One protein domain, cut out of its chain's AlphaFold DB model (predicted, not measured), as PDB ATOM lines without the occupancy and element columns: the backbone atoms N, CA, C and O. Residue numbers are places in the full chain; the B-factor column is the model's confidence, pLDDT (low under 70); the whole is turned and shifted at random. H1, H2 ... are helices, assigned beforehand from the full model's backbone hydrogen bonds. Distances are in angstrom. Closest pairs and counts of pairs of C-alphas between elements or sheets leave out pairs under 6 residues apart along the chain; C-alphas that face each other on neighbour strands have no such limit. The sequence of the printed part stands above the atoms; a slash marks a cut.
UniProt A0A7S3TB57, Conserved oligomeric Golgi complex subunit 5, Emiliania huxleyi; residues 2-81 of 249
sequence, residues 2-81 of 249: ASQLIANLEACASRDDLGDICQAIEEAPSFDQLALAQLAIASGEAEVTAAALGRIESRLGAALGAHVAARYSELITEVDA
ATOM      1  N   ALA A   2     -15.174  30.760 -46.173       49.78
ATOM      2  CA  ALA A   2     -14.498  29.998 -45.097       49.78
ATOM      3  C   ALA A   2     -13.339  29.100 -45.594       49.78
ATOM      4  O   ALA A   2     -12.217  29.223 -45.117       49.78
ATOM      5  N   SER A   3     -13.560  28.321 -46.659       56.53
ATOM      6  CA  SER A   3     -12.515  27.488 -47.286       56.53
ATOM      7  C   SER A   3     -11.328  28.291 -47.860       56.53
ATOM      8  O   SER A   3     -10.198  27.818 -47.823       56.53
ATOM      9  N   GLN A   4     -11.542  29.532 -48.322       62.16
ATOM     10  CA  GLN A   4     -10.454  30.408 -48.792       62.16
ATOM     11  C   GLN A   4      -9.628  30.974 -47.632       62.16
ATOM     12  O   GLN A   4      -8.420  31.108 -47.762       62.16
ATOM     13  N   LEU A   5     -10.257  31.277 -46.492       63.31
ATOM     14  CA  LEU A   5      -9.545  31.719 -45.289       63.31
ATOM     15  C   LEU A   5      -8.725  30.585 -44.667       63.31
ATOM     16  O   LEU A   5      -7.594  30.824 -44.259       63.31
ATOM     17  N   ILE A   6      -9.244  29.355 -44.663       62.31
ATOM     18  CA  ILE A   6      -8.496  28.169 -44.219       62.31
ATOM     19  C   ILE A   6      -7.330  27.881 -45.172       62.31
ATOM     20  O   ILE A   6      -6.214  27.692 -44.705       62.31
ATOM     21  N   ALA A   7      -7.542  27.949 -46.489       65.19
ATOM     22  CA  ALA A   7      -6.466  27.794 -47.470       65.19
ATOM     23  C   ALA A   7      -5.389  28.886 -47.344       65.19
ATOM     24  O   ALA A   7      -4.204  28.597 -47.473       65.19
ATOM     25  N   ASN A   8      -5.776  30.128 -47.039       65.94
ATOM     26  CA  ASN A   8      -4.830  31.216 -46.787       65.94
ATOM     27  C   ASN A   8      -4.070  31.025 -45.463       65.94
ATOM     28  O   ASN A   8      -2.875  31.296 -45.407       65.94
ATOM     29  N   LEU A   9      -4.727  30.513 -44.415       64.62
ATOM     30  CA  LEU A   9      -4.082  30.155 -43.147       64.62
ATOM     31  C   LEU A   9      -3.108  28.983 -43.320       64.62
ATOM     32  O   LEU A   9      -2.005  29.027 -42.784       64.62
ATOM     33  N   GLU A  10      -3.466  27.967 -44.105       64.56
ATOM     34  CA  GLU A  10      -2.570  26.857 -44.441       64.56
ATOM     35  C   GLU A  10      -1.421  27.295 -45.358       64.56
ATOM     36  O   GLU A  10      -0.290  26.844 -45.178       64.56
ATOM     37  N   ALA A  11      -1.662  28.240 -46.271       66.06
ATOM     38  CA  ALA A  11      -0.618  28.855 -47.084       66.06
ATOM     39  C   ALA A  11       0.374  29.649 -46.216       66.06
ATOM     40  O   ALA A  11       1.584  29.479 -46.368       66.06
ATOM     41  N   CYS A  12      -0.104  30.436 -45.247       62.88
ATOM     42  CA  CYS A  12       0.751  31.081 -44.245       62.88
ATOM     43  C   CYS A  12       1.489  30.052 -43.376       62.88
ATOM     44  O   CYS A  12       2.664  30.233 -43.066       62.88
ATOM     45  N   ALA A  13       0.841  28.932 -43.048       60.44
ATOM     46  CA  ALA A  13       1.453  27.828 -42.318       60.44
ATOM     47  C   ALA A  13       2.480  27.027 -43.138       60.44
ATOM     48  O   ALA A  13       3.122  26.153 -42.561       60.44
ATOM     49  N   SER A  14       2.645  27.296 -44.440       63.75
ATOM     50  CA  SER A  14       3.579  26.598 -45.341       63.75
ATOM     51  C   SER A  14       4.839  27.398 -45.709       63.75
ATOM     52  O   SER A  14       5.745  26.835 -46.314       63.75
ATOM     53  N   ARG A  15       4.931  28.689 -45.343       67.25
ATOM     54  CA  ARG A  15       6.067  29.574 -45.690       67.25
ATOM     55  C   ARG A  15       7.216  29.464 -44.690       67.25
ATOM     56  O   ARG A  15       7.020  29.772 -43.515       67.25
ATOM     57  N   ASP A  16       8.379  28.974 -45.118       60.66
ATOM     58  CA  ASP A  16       9.493  28.556 -44.239       60.66
ATOM     59  C   ASP A  16      10.343  29.705 -43.673       60.66
ATOM     60  O   ASP A  16      10.904  29.555 -42.586       60.66
ATOM     61  N   ASP A  17      10.367  30.868 -44.323       66.38
ATOM     62  CA  ASP A  17      11.190  31.997 -43.891       66.38
ATOM     63  C   ASP A  17      10.430  32.961 -42.968       66.38
ATOM     64  O   ASP A  17       9.334  33.433 -43.274       66.38
ATOM     65  N   LEU A  18      11.043  33.310 -41.828       65.94
ATOM     66  CA  LEU A  18      10.481  34.271 -40.866       65.94
ATOM     67  C   LEU A  18      10.196  35.634 -41.522       65.94
ATOM     68  O   LEU A  18       9.215  36.284 -41.175       65.94
ATOM     69  N   GLY A  19      11.033  36.039 -42.486       69.12
ATOM     70  CA  GLY A  19      10.835  37.254 -43.280       69.12
ATOM     71  C   GLY A  19       9.534  37.217 -44.081       69.12
ATOM     72  O   GLY A  19       8.766  38.172 -44.031       69.12
ATOM     73  N   ASP A  20       9.228  36.082 -44.709       69.00
ATOM     74  CA  ASP A  20       8.007  35.889 -45.496       69.00
ATOM     75  C   ASP A  20       6.750  35.803 -44.621       69.00
ATOM     76  O   ASP A  20       5.661  36.199 -45.048       69.00
ATOM     77  N   ILE A  21       6.887  35.286 -43.394       66.69
ATOM     78  CA  ILE A  21       5.808  35.258 -42.399       66.69
ATOM     79  C   ILE A  21       5.551  36.675 -41.865       66.69
ATOM     80  O   ILE A  21       4.402  37.105 -41.818       66.69
ATOM     81  N   CYS A  22       6.596  37.424 -41.500       65.62
ATOM     82  CA  CYS A  22       6.473  38.802 -41.016       65.62
ATOM     83  C   CYS A  22       5.928  39.746 -42.094       65.62
ATOM     84  O   CYS A  22       5.035  40.536 -41.804       65.62
ATOM     85  N   GLN A  23       6.384  39.611 -43.339       69.62
ATOM     86  CA  GLN A  23       5.882  40.396 -44.462       69.62
ATOM     87  C   GLN A  23       4.405  40.079 -44.762       69.62
ATOM     88  O   GLN A  23       3.611  40.986 -44.993       69.62
ATOM     89  N   ALA A  24       3.993  38.811 -44.658       65.19
ATOM     90  CA  ALA A  24       2.582  38.431 -44.777       65.19
ATOM     91  C   ALA A  24       1.704  38.987 -43.643       65.19
ATOM     92  O   ALA A  24       0.521  39.250 -43.856       65.19
ATOM     93  N   ILE A  25       2.264  39.140 -42.440       65.56
ATOM     94  CA  ILE A  25       1.576  39.736 -41.290       65.56
ATOM     95  C   ILE A  25       1.455  41.258 -41.459       65.56
ATOM     96  O   ILE A  25       0.405  41.809 -41.145       65.56
ATOM     97  N   GLU A  26       2.484  41.933 -41.981       65.25
ATOM     98  CA  GLU A  26       2.448  43.374 -42.281       65.25
ATOM     99  C   GLU A  26       1.488  43.724 -43.429       65.25
ATOM    100  O   GLU A  26       0.847  44.774 -43.400       65.25
ATOM    101  N   GLU A  27       1.351  42.844 -44.423       69.69
ATOM    102  CA  GLU A  27       0.441  43.025 -45.564       69.69
ATOM    103  C   GLU A  27      -1.026  42.660 -45.243       69.69
ATOM    104  O   GLU A  27      -1.929  42.966 -46.029       69.69
ATOM    105  N   ALA A  28      -1.303  42.024 -44.097       64.44
ATOM    106  CA  ALA A  28      -2.656  41.624 -43.719       64.44
ATOM    107  C   ALA A  28      -3.464  42.800 -43.119       64.44
ATOM    108  O   ALA A  28      -2.987  43.480 -42.207       64.44
ATOM    109  N   PRO A  29      -4.721  43.037 -43.555       60.19
ATOM    110  CA  PRO A  29      -5.615  43.967 -42.868       60.19
ATOM    111  C   PRO A  29      -5.859  43.483 -41.432       60.19
ATOM    112  O   PRO A  29      -5.857  42.278 -41.180       60.19
ATOM    113  N   SER A  30      -6.070  44.425 -40.505       65.38
ATOM    114  CA  SER A  30      -6.257  44.175 -39.066       65.38
ATOM    115  C   SER A  30      -7.034  42.885 -38.792       65.38
ATOM    116  O   SER A  30      -8.192  42.747 -39.189       65.38
ATOM    117  N   PHE A  31      -6.381  41.936 -38.125       67.88
ATOM    118  CA  PHE A  31      -6.954  40.634 -37.823       67.88
ATOM    119  C   PHE A  31      -8.111  40.767 -36.822       67.88
ATOM    120  O   PHE A  31      -7.890  41.031 -35.640       67.88
ATOM    121  N   ASP A  32      -9.347  40.566 -37.285       74.31
ATOM    122  CA  ASP A  32     -10.541  40.594 -36.434       74.31
ATOM    123  C   ASP A  32     -10.840  39.202 -35.854       74.31
ATOM    124  O   ASP A  32     -11.481  38.346 -36.473       74.31
ATOM    125  N   GLN A  33     -10.388  38.985 -34.617       79.19
ATOM    126  CA  GLN A  33     -10.518  37.716 -33.892       79.19
ATOM    127  C   GLN A  33     -11.982  37.259 -33.743       79.19
ATOM    128  O   GLN A  33     -12.286  36.070 -33.851       79.19
ATOM    129  N   LEU A  34     -12.902  38.207 -33.530       79.44
ATOM    130  CA  LEU A  34     -14.338  37.952 -33.377       79.44
ATOM    131  C   LEU A  34     -14.997  37.512 -34.688       79.44
ATOM    132  O   LEU A  34     -15.789  36.570 -34.681       79.44
ATOM    133  N   ALA A  35     -14.645  38.149 -35.806       75.94
ATOM    134  CA  ALA A  35     -15.187  37.800 -37.116       75.94
ATOM    135  C   ALA A  35     -14.727  36.402 -37.551       75.94
ATOM    136  O   ALA A  35     -15.513  35.627 -38.095       75.94
ATOM    137  N   LEU A  36     -13.474  36.047 -37.251       74.19
ATOM    138  CA  LEU A  36     -12.919  34.737 -37.582       74.19
ATOM    139  C   LEU A  36     -13.532  33.619 -36.731       74.19
ATOM    140  O   LEU A  36     -13.909  32.581 -37.271       74.19
ATOM    141  N   ALA A  37     -13.716  33.848 -35.426       78.06
ATOM    142  CA  ALA A  37     -14.386  32.897 -34.541       78.06
ATOM    143  C   ALA A  37     -15.858  32.678 -34.933       78.06
ATOM    144  O   ALA A  37     -16.321  31.540 -34.997       78.06
ATOM    145  N   GLN A  38     -16.590  33.751 -35.251       81.88
ATOM    146  CA  GLN A  38     -17.984  33.661 -35.698       81.88
ATOM    147  C   GLN A  38     -18.113  32.925 -37.037       81.88
ATOM    148  O   GLN A  38     -19.003  32.088 -37.185       81.88
ATOM    149  N   LEU A  39     -17.210  33.181 -37.990       75.94
ATOM    150  CA  LEU A  39     -17.188  32.486 -39.277       75.94
ATOM    151  C   LEU A  39     -16.867  30.992 -39.117       75.94
ATOM    152  O   LEU A  39     -17.514  30.167 -39.757       75.94
ATOM    153  N   ALA A  40     -15.911  30.645 -38.252       75.75
ATOM    154  CA  ALA A  40     -15.503  29.262 -38.010       75.75
ATOM    155  C   ALA A  40     -16.588  28.433 -37.298       75.75
ATOM    156  O   ALA A  40     -16.766  27.250 -37.587       75.75
ATOM    157  N   ILE A  41     -17.355  29.058 -36.396       80.56
ATOM    158  CA  ILE A  41     -18.525  28.432 -35.763       80.56
ATOM    159  C   ILE A  41     -19.657  28.271 -36.785       80.56
ATOM    160  O   ILE A  41     -20.284  27.216 -36.843       80.56
ATOM    161  N   ALA A  42     -19.897  29.285 -37.623       80.50
ATOM    162  CA  ALA A  42     -20.943  29.250 -38.644       80.50
ATOM    163  C   ALA A  42     -20.674  28.226 -39.762       80.50
ATOM    164  O   ALA A  42     -21.627  27.670 -40.306       80.50
ATOM    165  N   SER A  43     -19.408  27.954 -40.105       77.31
ATOM    166  CA  SER A  43     -19.039  26.913 -41.078       77.31
ATOM    167  C   SER A  43     -18.942  25.505 -40.478       77.31
ATOM    168  O   SER A  43     -18.853  24.541 -41.233       77.31
ATOM    169  N   GLY A  44     -18.979  25.366 -39.147       77.38
ATOM    170  CA  GLY A  44     -18.788  24.086 -38.455       77.38
ATOM    171  C   GLY A  44     -17.334  23.589 -38.431       77.38
ATOM    172  O   GLY A  44     -17.086  22.458 -38.028       77.38
ATOM    173  N   GLU A  45     -16.366  24.422 -38.829       79.12
ATOM    174  CA  GLU A  45     -14.940  24.069 -38.976       79.12
ATOM    175  C   GLU A  45     -14.064  24.652 -37.845       79.12
ATOM    176  O   GLU A  45     -12.848  24.809 -37.988       79.12
ATOM    177  N   ALA A  46     -14.668  24.977 -36.697       78.69
ATOM    178  CA  ALA A  46     -13.992  25.602 -35.559       78.69
ATOM    179  C   ALA A  46     -12.747  24.825 -35.090       78.69
ATOM    180  O   ALA A  46     -11.692  25.424 -34.880       78.69
ATOM    181  N   GLU A  47     -12.820  23.495 -35.012       80.50
ATOM    182  CA  GLU A  47     -11.680  22.658 -34.612       80.50
ATOM    183  C   GLU A  47     -10.518  22.717 -35.616       80.50
ATOM    184  O   GLU A  47      -9.353  22.773 -35.218       80.50
ATOM    185  N   VAL A  48     -10.816  22.773 -36.917       79.94
ATOM    186  CA  VAL A  48      -9.801  22.841 -37.982       79.94
ATOM    187  C   VAL A  48      -9.080  24.187 -37.945       79.94
ATOM    188  O   VAL A  48      -7.850  24.232 -38.005       79.94
ATOM    189  N   THR A  49      -9.828  25.282 -37.779       79.06
ATOM    190  CA  THR A  49      -9.247  26.629 -37.653       79.06
ATOM    191  C   THR A  49      -8.392  26.782 -36.391       79.06
ATOM    192  O   THR A  49      -7.295  27.333 -36.467       79.06
ATOM    193  N   ALA A  50      -8.820  26.225 -35.252       82.31
ATOM    194  CA  ALA A  50      -8.034  26.217 -34.020       82.31
ATOM    195  C   ALA A  50      -6.744  25.389 -34.163       82.31
ATOM    196  O   ALA A  50      -5.668  25.836 -33.763       82.31
ATOM    197  N   ALA A  51      -6.819  24.216 -34.802       82.31
ATOM    198  CA  ALA A  51      -5.648  23.387 -35.081       82.31
ATOM    199  C   ALA A  51      -4.667  24.048 -36.070       82.31
ATOM    200  O   ALA A  51      -3.461  23.817 -35.981       82.31
ATOM    201  N   ALA A  52      -5.157  24.851 -37.019       79.62
ATOM    202  CA  ALA A  52      -4.320  25.629 -37.931       79.62
ATOM    203  C   ALA A  52      -3.620  26.795 -37.208       79.62
ATOM    204  O   ALA A  52      -2.414  26.970 -37.368       79.62
ATOM    205  N   LEU A  53      -4.334  27.533 -36.350       82.69
ATOM    206  CA  LEU A  53      -3.750  28.603 -35.532       82.69
ATOM    207  C   LEU A  53      -2.684  28.074 -34.566       82.69
ATOM    208  O   LEU A  53      -1.605  28.650 -34.500       82.69
ATOM    209  N   GLY A  54      -2.921  26.940 -33.898       85.19
ATOM    210  CA  GLY A  54      -1.910  26.312 -33.034       85.19
ATOM    211  C   GLY A  54      -0.662  25.842 -33.800       85.19
ATOM    212  O   GLY A  54       0.463  25.926 -33.297       85.19
ATOM    213  N   ARG A  55      -0.825  25.395 -35.055       82.56
ATOM    214  CA  ARG A  55       0.304  25.091 -35.955       82.56
ATOM    215  C   ARG A  55       1.089  26.351 -36.329       82.56
ATOM    216  O   ARG A  55       2.315  26.315 -36.322       82.56
ATOM    217  N   ILE A  56       0.410  27.461 -36.613       81.50
ATOM    218  CA  ILE A  56       1.057  28.748 -36.908       81.50
ATOM    219  C   ILE A  56       1.769  29.298 -35.665       81.50
ATOM    220  O   ILE A  56       2.909  29.729 -35.775       81.50
ATOM    221  N   GLU A  57       1.150  29.234 -34.486       85.75
ATOM    222  CA  GLU A  57       1.727  29.709 -33.224       85.75
ATOM    223  C   GLU A  57       3.005  28.947 -32.859       85.75
ATOM    224  O   GLU A  57       4.045  29.554 -32.613       85.75
ATOM    225  N   SER A  58       2.958  27.613 -32.879       85.75
ATOM    226  CA  SER A  58       4.131  26.780 -32.587       85.75
ATOM    227  C   SER A  58       5.266  27.000 -33.591       85.75
ATOM    228  O   SER A  58       6.435  27.046 -33.206       85.75
ATOM    229  N   ARG A  59       4.934  27.201 -34.869       81.75
ATOM    230  CA  ARG A  59       5.896  27.471 -35.940       81.75
ATOM    231  C   ARG A  59       6.504  28.871 -35.842       81.75
ATOM    232  O   ARG A  59       7.722  28.999 -35.923       81.75
ATOM    233  N   LEU A  60       5.689  29.900 -35.608       83.81
ATOM    234  CA  LEU A  60       6.150  31.268 -35.358       83.81
ATOM    235  C   LEU A  60       7.035  31.306 -34.107       83.81
ATOM    236  O   LEU A  60       8.107  31.901 -34.138       83.81
ATOM    237  N   GLY A  61       6.632  30.620 -33.035       87.00
ATOM    238  CA  GLY A  61       7.415  30.490 -31.808       87.00
ATOM    239  C   GLY A  61       8.767  29.811 -32.040       87.00
ATOM    240  O   GLY A  61       9.789  30.301 -31.562       87.00
ATOM    241  N   ALA A  62       8.802  28.729 -32.824       86.00
ATOM    242  CA  ALA A  62      10.043  28.047 -33.183       86.00
ATOM    243  C   ALA A  62      10.961  28.927 -34.049       86.00
ATOM    244  O   ALA A  62      12.160  29.017 -33.787       86.00
ATOM    245  N   ALA A  63      10.403  29.608 -35.049       83.75
ATOM    246  CA  ALA A  63      11.161  30.447 -35.967       83.75
ATOM    247  C   ALA A  63      11.673  31.735 -35.286       83.75
ATOM    248  O   ALA A  63      12.837  32.098 -35.458       83.75
ATOM    249  N   LEU A  64      10.856  32.387 -34.447       87.31
ATOM    250  CA  LEU A  64      11.286  33.508 -33.602       87.31
ATOM    251  C   LEU A  64      12.358  33.059 -32.612       87.31
ATOM    252  O   LEU A  64      13.373  33.732 -32.474       87.31
ATOM    253  N   GLY A  65      12.168  31.908 -31.962       88.62
ATOM    254  CA  GLY A  65      13.157  31.331 -31.054       88.62
ATOM    255  C   GLY A  65      14.502  31.095 -31.741       88.62
ATOM    256  O   GLY A  65      15.538  31.476 -31.200       88.62
ATOM    257  N   ALA A  66      14.492  30.547 -32.959       88.12
ATOM    258  CA  ALA A  66      15.695  30.348 -33.764       88.12
ATOM    259  C   ALA A  66      16.352  31.677 -34.173       88.12
ATOM    260  O   ALA A  66      17.567  31.822 -34.048       88.12
ATOM    261  N   HIS A  67      15.564  32.662 -34.610       87.38
ATOM    262  CA  HIS A  67      16.078  33.970 -35.022       87.38
ATOM    263  C   HIS A  67      16.683  34.753 -33.848       87.38
ATOM    264  O   HIS A  67      17.775  35.310 -33.950       87.38
ATOM    265  N   VAL A  68      16.006  34.733 -32.702       92.50
ATOM    266  CA  VAL A  68      16.473  35.345 -31.457       92.50
ATOM    267  C   VAL A  68      17.731  34.636 -30.952       92.50
ATOM    268  O   VAL A  68      18.702  35.305 -30.609       92.50
ATOM    269  N   ALA A  69      17.770  33.301 -30.967       93.12
ATOM    270  CA  ALA A  69      18.960  32.541 -30.584       93.12
ATOM    271  C   ALA A  69      20.163  32.836 -31.496       93.12
ATOM    272  O   ALA A  69      21.274  33.009 -30.993       93.12
ATOM    273  N   ALA A  70      19.946  32.947 -32.812       92.12
ATOM    274  CA  ALA A  70      20.982  33.323 -33.772       92.12
ATOM    275  C   ALA A  70      21.494  34.751 -33.532       92.12
ATOM    276  O   ALA A  70      22.700  34.987 -33.526       92.12
ATOM    277  N   ARG A  71      20.608  35.712 -33.244       94.19
ATOM    278  CA  ARG A  71      21.057  37.069 -32.903       94.19
ATOM    279  C   ARG A  71      21.765  37.167 -31.566       94.19
ATOM    280  O   ARG A  71      22.730  37.920 -31.468       94.19
ATOM    281  N   TYR A  72      21.354  36.400 -30.563       96.69
ATOM    282  CA  TYR A  72      22.092  36.346 -29.304       96.69
ATOM    283  C   TYR A  72      23.474  35.724 -29.480       96.69
ATOM    284  O   TYR A  72      24.428  36.241 -28.903       96.69
ATOM    285  N   SER A  73      23.613  34.659 -30.272       94.75
ATOM    286  CA  SER A  73      24.924  34.050 -30.504       94.75
ATOM    287  C   SER A  73      25.864  35.001 -31.250       94.75
ATOM    288  O   SER A  73      27.006  35.167 -30.826       94.75
ATOM    289  N   GLU A  74      25.377  35.696 -32.279       96.00
ATOM    290  CA  GLU A  74      26.145  36.733 -32.976       96.00
ATOM    291  C   GLU A  74      26.555  37.874 -32.038       96.00
ATOM    292  O   GLU A  74      27.740  38.206 -31.962       96.00
ATOM    293  N   LEU A  75      25.617  38.416 -31.257       97.12
ATOM    294  CA  LEU A  75      25.904  39.504 -30.320       97.12
ATOM    295  C   LEU A  75      26.932  39.088 -29.259       97.12
ATOM    296  O   LEU A  75      27.824  39.863 -28.926       97.12
ATOM    297  N   ILE A  76      26.850  37.856 -28.744       97.19
ATOM    298  CA  ILE A  76      27.844  37.318 -27.805       97.19
ATOM    299  C   ILE A  76      29.222  37.249 -28.473       97.19
ATOM    300  O   ILE A  76      30.201  37.690 -27.874       97.19
ATOM    301  N   THR A  77      29.307  36.767 -29.718       96.94
ATOM    302  CA  THR A  77      30.593  36.696 -30.432       96.94
ATOM    303  C   THR A  77      31.207  38.077 -30.668       96.94
ATOM    304  O   THR A  77      32.422  38.241 -30.547       96.94
ATOM    305  N   GLU A  78      30.380  39.089 -30.939       96.88
ATOM    306  CA  GLU A  78      30.828  40.470 -31.105       96.88
ATOM    307  C   GLU A  78      31.310  41.067 -29.775       96.88
ATOM    308  O   GLU A  78      32.391  41.657 -29.710       96.88
ATOM    309  N   VAL A  79      30.569  40.849 -28.686       97.75
ATOM    310  CA  VAL A  79      30.968  41.283 -27.338       97.75
ATOM    311  C   VAL A  79      32.289  40.632 -26.914       97.75
ATOM    312  O   VAL A  79      33.157  41.308 -26.354       97.75
ATOM    313  N   ASP A  80      32.495  39.352 -27.216       97.25
ATOM    314  CA  ASP A  80      33.755  38.664 -26.930       97.25
ATOM    315  C   ASP A  80      34.914  39.205 -27.783       97.25
ATOM    316  O   ASP A  80      36.035  39.374 -27.286       97.25
ATOM    317  N   ALA A  81      34.656  39.568 -29.045       96.81
ATOM    318  CA  ALA A  81      35.644  40.230 -29.892       96.81
ATOM    319  C   ALA A  81      36.062  41.595 -29.317       96.81
ATOM    320  O   ALA A  81      37.264  41.883 -29.249       96.81
TER     321      ALA A  81
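What this domain is: This is residues 2 to 81 of the 249 residues of the protein "Conserved oligomeric Golgi complex subunit 5" of Emiliania huxleyi (UniProt A0A7S3TB57). One long helix, H4, makes the long axis, and three short helices gather along its first part: H1 side by side with it, H2 crossing it farther along, and H3 folded back at a corner where H4 begins. Residues 68 to 81 of H4 stick out as a bare arm, and residues 26 to 35, of which 33 to 35 belong to H3, also stand free. The printed part has 80 residues with four named helices in the order H1, H2, H3, H4 and no named strand, in the class all helix. It is loose, with a radius of gyration of the C-alphas of 16.4 A, and spans 58 by 23 by 20 A, a rod in outline.

Where its parts are: Find C-alpha 2 at (-14.498, 29.998, -45.097); from there H1 runs through residues 2 to 12, 15.3 A. H2 follows at residues 18 to 26, 12.2 A, and H3 at residues 33 to 43, 15.5 A. H4 begins at C-alpha 46, (-13.992, 25.602, -35.559), and runs 52.1 A to C-alpha 81 at (35.644, 40.230, -29.892).

How they stand to each other: Begin with the hub, H4, which touches the three other helices. Its residues 49 to 56 touch H1 at a shallow tilt of 19 degrees, the same way; the closest C-alphas, of Ile 6 and Thr 49, are 6.8 A apart. Its residues 60 to 64 only just touch H2, with 3 pairs of C-alphas within 8 A, the closest those of Leu 18 and Ala 63 at 6.3 A, at a steep tilt of 58 degrees. H3 and H4 touch only at the corner, and only just, with 3 such pairs, the closest C-alphas being those of Ala 40 and Ala 46 at 4.7 A. H2 and H3 are apart. In H1, H2, H3 and H4 every O i to N i+4 pair is within hydrogen-bond range.

The domain as a whole: Look for the two farthest C-alphas at Ala 42 and Ala 81, 58.3 A apart. The printed part has no cut and no long link. Residues 2 to 31 have pLDDT under 70; the mean of the printed part is 77.5.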